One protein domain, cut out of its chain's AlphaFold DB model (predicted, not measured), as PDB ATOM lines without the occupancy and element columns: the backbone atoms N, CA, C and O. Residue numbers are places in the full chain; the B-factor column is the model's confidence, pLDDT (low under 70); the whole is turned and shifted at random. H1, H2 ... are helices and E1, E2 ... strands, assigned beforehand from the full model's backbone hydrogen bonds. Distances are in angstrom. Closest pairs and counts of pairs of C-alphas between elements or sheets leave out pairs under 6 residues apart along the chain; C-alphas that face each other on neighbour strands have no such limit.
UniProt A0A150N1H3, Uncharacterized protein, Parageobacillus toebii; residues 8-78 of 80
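Overview. This is residues 8 to 78 of the 80 residues of an uncharacterized protein of Parageobacillus toebii (UniProt A0A150N1H3). A long antiparallel hairpin of two strands, E1 and E2, makes a narrow sheet with the short strand E3 beside E2, and one long helix, H1, folds back over one face of this sheet, running along E2. After E3, residues 65 to 78 form a tail with no named element, which continues past the end of E3 and then folds back on itself. The printed part has 71 residues with three named strands and one named helix, in the order E1, E2, H1, E3; the sheet's order is E1, E2, E3 and it is mixed. The class is mixed, helices and strands. The outline is a rod spanning 43 by 20 by 18 A, and the whole is only just loose, close to compact, with a radius of gyration of the C-alphas of 13.5 A.

Along the chain. E2, the longest strand by residues, holds residues 18 to 26 and measures 24.4 A from first to last C-alpha. E1, residues 8 to 15, measures 22.5 A and begins at C-alpha 8 (-0.700, 25.197, -34.653). E3 has three residues, 62 to 64, measures 6.2 A and ends at C-alpha 64 (-14.573, 13.766, -35.491). H1, residues 31 to 51, measures 30.1 A, from C-alpha 31 (2.877, 31.667, -22.372) to C-alpha 51 (-22.042, 14.969, -24.896).

Arrangement. In the sheet E2 is the inner strand, and E1 and E3 are the edge strands, apart from each other. E1 and E2 form a hairpin, antiparallel at 154 degrees between their directions; N 11 and O 22 are 2.8 A apart and N 24 and O 9 are 2.9 A apart, within hydrogen-bond range. E2 and E3 are parallel at 36 degrees, with N 19 and O 62 within hydrogen-bond range at 3.3 A. H1 is on the sheet at a height over the sheet of 9.3 A. It lies over E2, and only just not over E3, on which 2 of its C-alphas fall. It runs along the strands, at 12 degrees to E2 on the local plane. The closest C-alphas of E2 and H1 are those of Val 24 and Asn 38, 6.0 A apart. E2, H1 and E3 form a strand-helix-strand unit, two parallel neighbour strands with a helix between them in the chain, and its crossover is left-handed. In H1, every O i to N i+4 pair is within hydrogen-bond range.

Size, cuts and confidence. The two C-alphas farthest apart are those of Ser 29 and Leu 59, at 43.3 A. The printed part has no cut. The links from E1 to E2 and from E2 to H1 are tight, and the link from H1 to E3, 10 residues, is short. The mean pLDDT of the printed part is 71.8; residues 54 to 78 are under 70, with E3 at a mean of 58.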
ATOM      1  N   ILE A   8       0.235  26.268 -35.001       83.94
ATOM      2  CA  ILE A   8      -0.700  25.197 -34.653       83.94
ATOM      3  C   ILE A   8      -0.125  23.884 -35.164       83.94
ATOM      4  O   ILE A   8       0.243  23.790 -36.334       83.94
ATOM      5  N   HIS A   9      -0.062  22.867 -34.310       85.88
ATOM      6  CA  HIS A   9       0.109  21.488 -34.756       85.88
ATOM      7  C   HIS A   9      -1.129  20.675 -34.398       85.88
ATOM      8  O   HIS A   9      -1.886  21.028 -33.492       85.88
ATOM      9  N   THR A  10      -1.358  19.604 -35.151       83.25
ATOM     10  CA  THR A  10      -2.482  18.702 -34.915       83.25
ATOM     11  C   THR A  10      -2.003  17.525 -34.087       83.25
ATOM     12  O   THR A  10      -1.125  16.783 -34.518       83.25
ATOM     13  N   GLU A  11      -2.604  17.350 -32.920       85.00
ATOM     14  CA  GLU A  11      -2.446  16.159 -32.103       85.00
ATOM     15  C   GLU A  11      -3.516  15.128 -32.460       85.00
ATOM     16  O   GLU A  11      -4.641  15.475 -32.834       85.00
ATOM     17  N   TYR A  12      -3.168  13.850 -32.331       81.31
ATOM     18  CA  TYR A  12      -4.063  12.741 -32.638       81.31
ATOM     19  C   TYR A  12      -4.240  11.833 -31.424       81.31
ATOM     20  O   TYR A  12      -3.298  11.205 -30.941       81.31
ATOM     21  N   ILE A  13      -5.478  11.728 -30.950       80.25
ATOM     22  CA  ILE A  13      -5.878  10.779 -29.919       80.25
ATOM     23  C   ILE A  13      -6.424   9.536 -30.611       80.25
ATOM     24  O   ILE A  13      -7.492   9.565 -31.229       80.25
ATOM     25  N   LYS A  14      -5.699   8.425 -30.452       76.56
ATOM     26  CA  LYS A  14      -6.151   7.089 -30.841       76.56
ATOM     27  C   LYS A  14      -6.416   6.251 -29.602       76.56
ATOM     28  O   LYS A  14      -5.490   5.863 -28.896       76.56
ATOM     29  N   GLN A  15      -7.678   5.923 -29.367       75.44
ATOM     30  CA  GLN A  15      -8.081   4.883 -28.420       75.44
ATOM     31  C   GLN A  15      -8.933   3.842 -29.149       75.44
ATOM     32  O   GLN A  15      -9.325   4.048 -30.296       75.44
ATOM     33  N   LYS A  16      -9.241   2.718 -28.487       70.44
ATOM     34  CA  LYS A  16      -9.968   1.577 -29.081       70.44
ATOM     35  C   LYS A  16     -11.241   1.971 -29.856       70.44
ATOM     36  O   LYS A  16     -11.598   1.260 -30.785       70.44
ATOM     37  N   ARG A  17     -11.903   3.072 -29.473       71.50
ATOM     38  CA  ARG A  17     -13.174   3.568 -30.044       71.50
ATOM     39  C   ARG A  17     -13.175   5.078 -30.338       71.50
ATOM     40  O   ARG A  17     -14.228   5.656 -30.585       71.50
ATOM     41  N   LEU A  18     -12.006   5.719 -30.262       73.81
ATOM     42  CA  LEU A  18     -11.852   7.163 -30.442       73.81
ATOM     43  C   LEU A  18     -10.740   7.437 -31.443       73.81
ATOM     44  O   LEU A  18      -9.592   7.042 -31.221       73.81
ATOM     45  N   LYS A  19     -11.084   8.144 -32.516       78.44
ATOM     46  CA  LYS A  19     -10.125   8.740 -33.441       78.44
ATOM     47  C   LYS A  19     -10.422  10.232 -33.487       78.44
ATOM     48  O   LYS A  19     -11.367  10.650 -34.150       78.44
ATOM     49  N   LEU A  20      -9.633  11.014 -32.758       77.88
ATOM     50  CA  LEU A  20      -9.836  12.453 -32.661       77.88
ATOM     51  C   LEU A  20      -8.557  13.196 -33.000       77.88
ATOM     52  O   LEU A  20      -7.519  12.972 -32.383       77.88
ATOM     53  N   TYR A  21      -8.666  14.118 -33.942       81.06
ATOM     54  CA  TYR A  21      -7.643  15.118 -34.200       81.06
ATOM     55  C   TYR A  21      -8.022  16.391 -33.443       81.06
ATOM     56  O   TYR A  21      -9.200  16.739 -33.403       81.06
ATOM     57  N   TYR A  22      -7.062  17.075 -32.823       80.25
ATOM     58  CA  TYR A  22      -7.313  18.357 -32.162       80.25
ATOM     59  C   TYR A  22      -6.097  19.291 -32.263       80.25
ATOM     60  O   TYR A  22      -4.964  18.817 -32.369       80.25
ATOM     61  N   PRO A  23      -6.303  20.617 -32.252       84.25
ATOM     62  CA  PRO A  23      -5.223  21.577 -32.410       84.25
ATOM     63  C   PRO A  23      -4.494  21.814 -31.089       84.25
ATOM     64  O   PRO A  23      -5.100  21.860 -30.021       84.25
ATOM     65  N   VAL A  24      -3.194  22.060 -31.174       87.81
ATOM     66  CA  VAL A  24      -2.389  22.559 -30.062       87.81
ATOM     67  C   VAL A  24      -1.618  23.782 -30.530       87.81
ATOM     68  O   VAL A  24      -0.903  23.762 -31.534       87.81
ATOM     69  N   ILE A  25      -1.800  24.867 -29.786       89.31
ATOM     70  CA  ILE A  25      -1.159  26.153 -30.015       89.31
ATOM     71  C   ILE A  25       0.243  26.144 -29.418       89.31
ATOM     72  O   ILE A  25       0.434  25.719 -28.276       89.31
ATOM     73  N   TYR A  26       1.214  26.671 -30.159       87.81
ATOM     74  CA  TYR A  26       2.583  26.812 -29.677       87.81
ATOM     75  C   TYR A  26       3.281  28.062 -30.225       87.81
ATOM     76  O   TYR A  26       2.854  28.703 -31.186       87.81
ATOM     77  N   GLY A  27       4.400  28.416 -29.596       85.25
ATOM     78  CA  GLY A  27       5.249  29.527 -30.024       85.25
ATOM     79  C   GLY A  27       4.672  30.919 -29.750       85.25
ATOM     80  O   GLY A  27       5.190  31.890 -30.293       85.25
ATOM     81  N   LEU A  28       3.640  31.054 -28.908       84.00
ATOM     82  CA  LEU A  28       3.168  32.374 -28.493       84.00
ATOM     83  C   LEU A  28       4.183  33.029 -27.553       84.00
ATOM     84  O   LEU A  28       4.708  32.391 -26.636       84.00
ATOM     85  N   SER A  29       4.398  34.334 -27.743       85.75
ATOM     86  CA  SER A  29       5.206  35.158 -26.835       85.75
ATOM     87  C   SER A  29       4.602  35.206 -25.429       85.75
ATOM     88  O   SER A  29       5.330  35.194 -24.442       85.75
ATOM     89  N   ASN A  30       3.268  35.219 -25.327       85.69
ATOM     90  CA  ASN A  30       2.562  35.110 -24.056       85.69
ATOM     91  C   ASN A  30       2.258  33.635 -23.740       85.69
ATOM     92  O   ASN A  30       1.332  33.039 -24.295       85.69
ATOM     93  N   LYS A  31       3.024  33.065 -22.805       86.81
ATOM     94  CA  LYS A  31       2.877  31.667 -22.372       86.81
ATOM     95  C   LYS A  31       1.638  31.394 -21.531       86.81
ATOM     96  O   LYS A  31       1.141  30.271 -21.539       86.81
ATOM     97  N   GLU A  32       1.099  32.390 -20.840       88.56
ATOM     98  CA  GLU A  32      -0.175  32.234 -20.136       88.56
ATOM     99  C   GLU A  32      -1.333  32.125 -21.120       88.56
ATOM    100  O   GLU A  32      -2.174  31.241 -20.970       88.56
ATOM    101  N   ALA A  33      -1.329  32.953 -22.168       83.62
ATOM    102  CA  ALA A  33      -2.301  32.857 -23.247       83.62
ATOM    103  C   ALA A  33      -2.206  31.500 -23.965       83.62
ATOM    104  O   ALA A  33      -3.231  30.861 -24.171       83.62
ATOM    105  N   GLU A  34      -0.995  31.018 -24.270       85.00
ATOM    106  CA  GLU A  34      -0.767  29.685 -24.859       85.00
ATOM    107  C   GLU A  34      -1.375  28.567 -24.009       85.00
ATOM    108  O   GLU A  34      -2.152  27.753 -24.510       85.00
ATOM    109  N   ARG A  35      -1.074  28.555 -22.704       89.12
ATOM    110  CA  ARG A  35      -1.621  27.563 -21.771       89.12
ATOM    111  C   ARG A  35      -3.135  27.660 -21.660       89.12
ATOM    112  O   ARG A  35      -3.795  26.627 -21.701       89.12
ATOM    113  N   LYS A  36      -3.679  28.876 -21.547       87.50
ATOM    114  CA  LYS A  36      -5.123  29.102 -21.446       87.50
ATOM    115  C   LYS A  36      -5.840  28.592 -22.690       87.50
ATOM    116  O   LYS A  36      -6.774  27.815 -22.563       87.50
ATOM    117  N   ILE A  37      -5.370  28.949 -23.884       83.81
ATOM    118  CA  ILE A  37      -5.986  28.501 -25.139       83.81
ATOM    119  C   ILE A  37      -5.936  26.972 -25.251       83.81
ATOM    120  O   ILE A  37      -6.953  26.342 -25.530       83.81
ATOM    121  N   ASN A  38      -4.783  26.359 -24.976       88.44
ATOM    122  CA  ASN A  38      -4.653  24.902 -25.013       88.44
ATOM    123  C   ASN A  38      -5.528  24.196 -23.968       88.44
ATOM    124  O   ASN A  38      -6.031  23.103 -24.230       88.44
ATOM    125  N   TYR A  39      -5.729  24.805 -22.798       90.06
ATOM    126  CA  TYR A  39      -6.646  24.302 -21.780       90.06
ATOM    127  C   TYR A  39      -8.106  24.351 -22.251       90.06
ATOM    128  O   TYR A  39      -8.815  23.353 -22.122       90.06
ATOM    129  N   GLU A  40      -8.540  25.463 -22.849       87.12
ATOM    130  CA  GLU A  40      -9.895  25.600 -23.399       87.12
ATOM    131  C   GLU A  40     -10.148  24.589 -24.528       87.12
ATOM    132  O   GLU A  40     -11.174  23.913 -24.523       87.12
ATOM    133  N   ILE A  41      -9.187  24.394 -25.443       84.44
ATOM    134  CA  ILE A  41      -9.297  23.386 -26.513       84.44
ATOM    135  C   ILE A  41      -9.488  21.985 -25.919       84.44
ATOM    136  O   ILE A  41     -10.396  21.254 -26.316       84.44
ATOM    137  N   ARG A  42      -8.661  21.605 -24.937       86.31
ATOM    138  CA  ARG A  42      -8.768  20.298 -24.265       86.31
ATOM    139  C   ARG A  42     -10.081  20.142 -23.506       86.31
ATOM    140  O   ARG A  42     -10.609  19.033 -23.437       86.31
ATOM    141  N   SER A  43     -10.591  21.217 -22.919       86.56
ATOM    142  CA  SER A  43     -11.858  21.211 -22.185       86.56
ATOM    143  C   SER A  43     -13.041  21.037 -23.136       86.56
ATOM    144  O   SER A  43     -13.886  20.178 -22.898       86.56
ATOM    145  N   ALA A  44     -13.051  21.755 -24.262       82.12
ATOM    146  CA  ALA A  44     -14.071  21.617 -25.300       82.12
ATOM    147  C   ALA A  44     -14.083  20.207 -25.911       82.12
ATOM    148  O   ALA A  44     -15.144  19.606 -26.069       82.12
ATOM    149  N   VAL A  45     -12.902  19.639 -26.185       82.94
ATOM    150  CA  VAL A  45     -12.766  18.246 -26.636       82.94
ATOM    151  C   VAL A  45     -13.382  17.272 -25.628       82.94
ATOM    152  O   VAL A  45     -14.155  16.401 -26.014       82.94
ATOM    153  N   GLN A  46     -13.072  17.414 -24.338       82.94
ATOM    154  CA  GLN A  46     -13.631  16.537 -23.304       82.94
ATOM    155  C   GLN A  46     -15.151  16.671 -23.193       82.94
ATOM    156  O   GLN A  46     -15.839  15.654 -23.118       82.94
ATOM    157  N   GLN A  47     -15.680  17.896 -23.233       82.88
ATOM    158  CA  GLN A  47     -17.123  18.137 -23.218       82.88
ATOM    159  C   GLN A  47     -17.815  17.485 -24.417       82.88
ATOM    160  O   GLN A  47     -18.817  16.805 -24.236       82.88
ATOM    161  N   LEU A  48     -17.243  17.599 -25.617       77.88
ATOM    162  CA  LEU A  48     -17.763  16.957 -26.824       77.88
ATOM    163  C   LEU A  48     -17.822  15.431 -26.681       77.88
ATOM    164  O   LEU A  48     -18.842  14.824 -27.003       77.88
ATOM    165  N   LEU A  49     -16.767  14.812 -26.143       78.44
ATOM    166  CA  LEU A  49     -16.749  13.368 -25.887       78.44
ATOM    167  C   LEU A  49     -17.813  12.945 -24.867       78.44
ATOM    168  O   LEU A  49     -18.445  11.902 -25.041       78.44
ATOM    169  N   MET A  50     -18.028  13.750 -23.824       80.62
ATOM    170  CA  MET A  50     -19.097  13.518 -22.850       80.62
ATOM    171  C   MET A  50     -20.479  13.644 -23.497       80.62
ATOM    172  O   MET A  50     -21.282  12.727 -23.377       80.62
ATOM    173  N   THR A  51     -20.746  14.725 -24.239       78.06
ATOM    174  CA  THR A  51     -22.042  14.969 -24.896       78.06
ATOM    175  C   THR A  51     -22.392  13.898 -25.929       78.06
ATOM    176  O   THR A  51     -23.561  13.565 -26.090       78.06
ATOM    177  N   GLN A  52     -21.401  13.318 -26.607       71.25
ATOM    178  CA  GLN A  52     -21.615  12.217 -27.553       71.25
ATOM    179  C   GLN A  52     -21.758  10.839 -26.880       71.25
ATOM    180  O   GLN A  52     -21.862   9.822 -27.566       71.25
ATOM    181  N   GLY A  53     -21.750  10.775 -25.544       71.00
ATOM    182  CA  GLY A  53     -21.938   9.532 -24.797       71.00
ATOM    183  C   GLY A  53     -20.766   8.555 -24.918       71.00
ATOM    184  O   GLY A  53     -20.951   7.354 -24.711       71.00
ATOM    185  N   PHE A  54     -19.551   9.034 -25.236       69.62
ATOM    186  CA  PHE A  54     -18.359   8.185 -25.399       69.62
ATOM    187  C   PHE A  54     -18.097   7.291 -24.179       69.62
ATOM    188  O   PHE A  54     -17.720   6.119 -24.303       69.62
ATOM    189  N   TYR A  55     -18.289   7.871 -22.992       68.38
ATOM    190  CA  TYR A  55     -18.057   7.216 -21.709       68.38
ATOM    191  C   TYR A  55     -19.222   6.321 -21.267       68.38
ATOM    192  O   TYR A  55     -19.014   5.436 -20.443       68.38
ATOM    193  N   GLU A  56     -20.418   6.515 -21.822       67.75
ATOM    194  CA  GLU A  56     -21.650   5.861 -21.366       67.75
ATOM    195  C   GLU A  56     -22.006   4.631 -22.204       67.75
ATOM    196  O   GLU A  56     -22.493   3.639 -21.666       67.75
ATOM    197  N   ASN A  57     -21.722   4.653 -23.511       62.12
ATOM    198  CA  ASN A  57     -22.060   3.551 -24.403       62.12
ATOM    199  C   ASN A  57     -20.796   2.894 -24.997       62.12
ATOM    200  O   ASN A  57     -20.074   3.523 -25.779       62.12
ATOM    201  N   PRO A  58     -20.514   1.612 -24.681       60.44
ATOM    202  CA  PRO A  58     -19.367   0.881 -25.215       60.44
ATOM    203  C   PRO A  58     -19.433   0.619 -26.736       60.44
ATOM    204  O   PRO A  58     -18.422   0.225 -27.315       60.44
ATOM    205  N   LEU A  59     -20.575   0.864 -27.389       60.69
ATOM    206  CA  LEU A  59     -20.792   0.645 -28.825       60.69
ATOM    207  C   LEU A  59     -20.613   1.905 -29.688       60.69
ATOM    208  O   LEU A  59     -20.638   1.801 -30.911       60.69
ATOM    209  N   THR A  60     -20.413   3.083 -29.091       55.94
ATOM    210  CA  THR A  60     -20.250   4.328 -29.856       55.94
ATOM    211  C   THR A  60     -18.827   4.435 -30.414       55.94
ATOM    212  O   THR A  60     -17.862   4.463 -29.644       55.94
ATOM    213  N   GLU A  61     -18.686   4.494 -31.744       56.59
ATOM    214  CA  GLU A  61     -17.456   4.919 -32.427       56.59
ATOM    215  C   GLU A  61     -17.571   6.411 -32.751       56.59
ATOM    216  O   GLU A  61     -18.500   6.834 -33.435       56.59
ATOM    217  N   ILE A  62     -16.621   7.209 -32.253       61.62
ATOM    218  CA  ILE A  62     -16.559   8.646 -32.530       61.62
ATOM    219  C   ILE A  62     -15.409   8.905 -33.497       61.62
ATOM    220  O   ILE A  62     -14.235   8.694 -33.168       61.62
ATOM    221  N   THR A  63     -15.767   9.387 -34.686       56.66
ATOM    222  CA  THR A  63     -14.839   9.962 -35.662       56.66
ATOM    223  C   THR A  63     -15.220  11.422 -35.844       56.66
ATOM    224  O   THR A  63     -16.308  11.715 -36.325       56.66
ATOM    225  N   GLY A  64     -14.341  12.328 -35.422       56.16
ATOM    226  CA  GLY A  64     -14.573  13.766 -35.491       56.16
ATOM    227  C   GLY A  64     -13.374  14.481 -36.095       56.16
ATOM    228  O   GLY A  64     -12.222  14.149 -35.803       56.16
ATOM    229  N   HIS A  65     -13.656  15.471 -36.932       50.47
ATOM    230  CA  HIS A  65     -12.675  16.428 -37.426       50.47
ATOM    231  C   HIS A  65     -12.957  17.777 -36.767       50.47
ATOM    232  O   HIS A  65     -14.109  18.109 -36.515       50.47
ATOM    233  N   PHE A  66     -11.915  18.550 -36.466       56.97
ATOM    234  CA  PHE A  66     -12.087  19.911 -35.968       56.97
ATOM    235  C   PHE A  66     -11.882  20.902 -37.113       56.97
ATOM    236  O   PHE A  66     -10.940  20.774 -37.894       56.97
ATOM    237  N   GLU A  67     -12.729  21.925 -37.175       50.88
ATOM    238  CA  GLU A  67     -12.457  23.133 -37.950       50.88
ATOM    239  C   GLU A  67     -12.047  24.241 -36.990       50.88
ATOM    240  O   GLU A  67     -12.787  24.594 -36.075       50.88
ATOM    241  N   LEU A  68     -10.864  24.818 -37.197       52.19
ATOM    242  CA  LEU A  68     -10.424  25.969 -36.425       52.19
ATOM    243  C   LEU A  68     -10.792  27.241 -37.194       52.19
ATOM    244  O   LEU A  68     -10.129  27.611 -38.159       52.19
ATOM    245  N   LYS A  69     -11.873  27.906 -36.777       51.84
ATOM    246  CA  LYS A  69     -12.270  29.217 -37.310       51.84
ATOM    247  C   LYS A  69     -11.700  30.306 -36.409       51.84
ATOM    248  O   LYS A  69     -12.159  30.479 -35.286       51.84
ATOM    249  N   THR A  70     -10.666  31.011 -36.868       43.84
ATOM    250  CA  THR A  70     -10.159  32.200 -36.172       43.84
ATOM    251  C   THR A  70     -10.919  33.428 -36.649       43.84
ATOM    252  O   THR A  70     -10.693  33.896 -37.762       43.84
ATOM    253  N   ASN A  71     -11.765  33.993 -35.794       43.19
ATOM    254  CA  ASN A  71     -12.212  35.369 -35.976       43.19
ATOM    255  C   ASN A  71     -11.196  36.269 -35.252       43.19
ATOM    256  O   ASN A  71     -10.565  35.849 -34.281       43.19
ATOM    257  N   GLU A  72     -10.990  37.503 -35.714       40.47
ATOM    258  CA  GLU A  72     -10.004  38.437 -35.134       40.47
ATOM    259  C   GLU A  72     -10.210  38.668 -33.617       40.47
ATOM    260  O   GLU A  72      -9.257  38.978 -32.891       40.47
ATOM    261  N   ASN A  73     -11.430  38.377 -33.148       44.62
ATOM    262  CA  ASN A  73     -11.816  38.090 -31.771       44.62
ATOM    263  C   ASN A  73     -11.880  36.565 -31.563       44.62
ATOM    264  O   ASN A  73     -12.670  35.895 -32.224       44.62
ATOM    265  N   VAL A  74     -11.037  36.029 -30.672       37.97
ATOM    266  CA  VAL A  74     -10.734  34.593 -30.484       37.97
ATOM    267  C   VAL A  74     -11.956  33.780 -30.019       37.97
ATOM    268  O   VAL A  74     -12.050  33.384 -28.862       37.97
ATOM    269  N   ASN A  75     -12.894  33.518 -30.926       33.19
ATOM    270  CA  ASN A  75     -13.996  32.583 -30.733       33.19
ATOM    271  C   ASN A  75     -13.643  31.281 -31.450       33.19
ATOM    272  O   ASN A  75     -13.491  31.274 -32.668       33.19
ATOM    273  N   ILE A  76     -13.493  30.193 -30.693       45.22
ATOM    274  CA  ILE A  76     -13.223  28.854 -31.227       45.22
ATOM    275  C   ILE A  76     -14.569  28.142 -31.378       45.22
ATOM    276  O   ILE A  76     -15.276  27.953 -30.391       45.22
ATOM    277  N   ILE A  77     -14.926  27.757 -32.604       39.34
ATOM    278  CA  ILE A  77     -16.142  26.984 -32.892       39.34
ATOM    279  C   ILE A  77     -15.725  25.545 -33.174       39.34
ATOM    280  O   ILE A  77     -15.040  25.289 -34.158       39.34
ATOM    281  N   VAL A  78     -16.141  24.612 -32.321       44.72
ATOM    282  CA  VAL A  78     -15.978  23.172 -32.554       44.72
ATOM    283  C   VAL A  78     -17.275  22.655 -33.174       44.72
ATOM    284  O   VAL A  78     -18.339  22.829 -32.588       44.72
TER     285      VAL A  78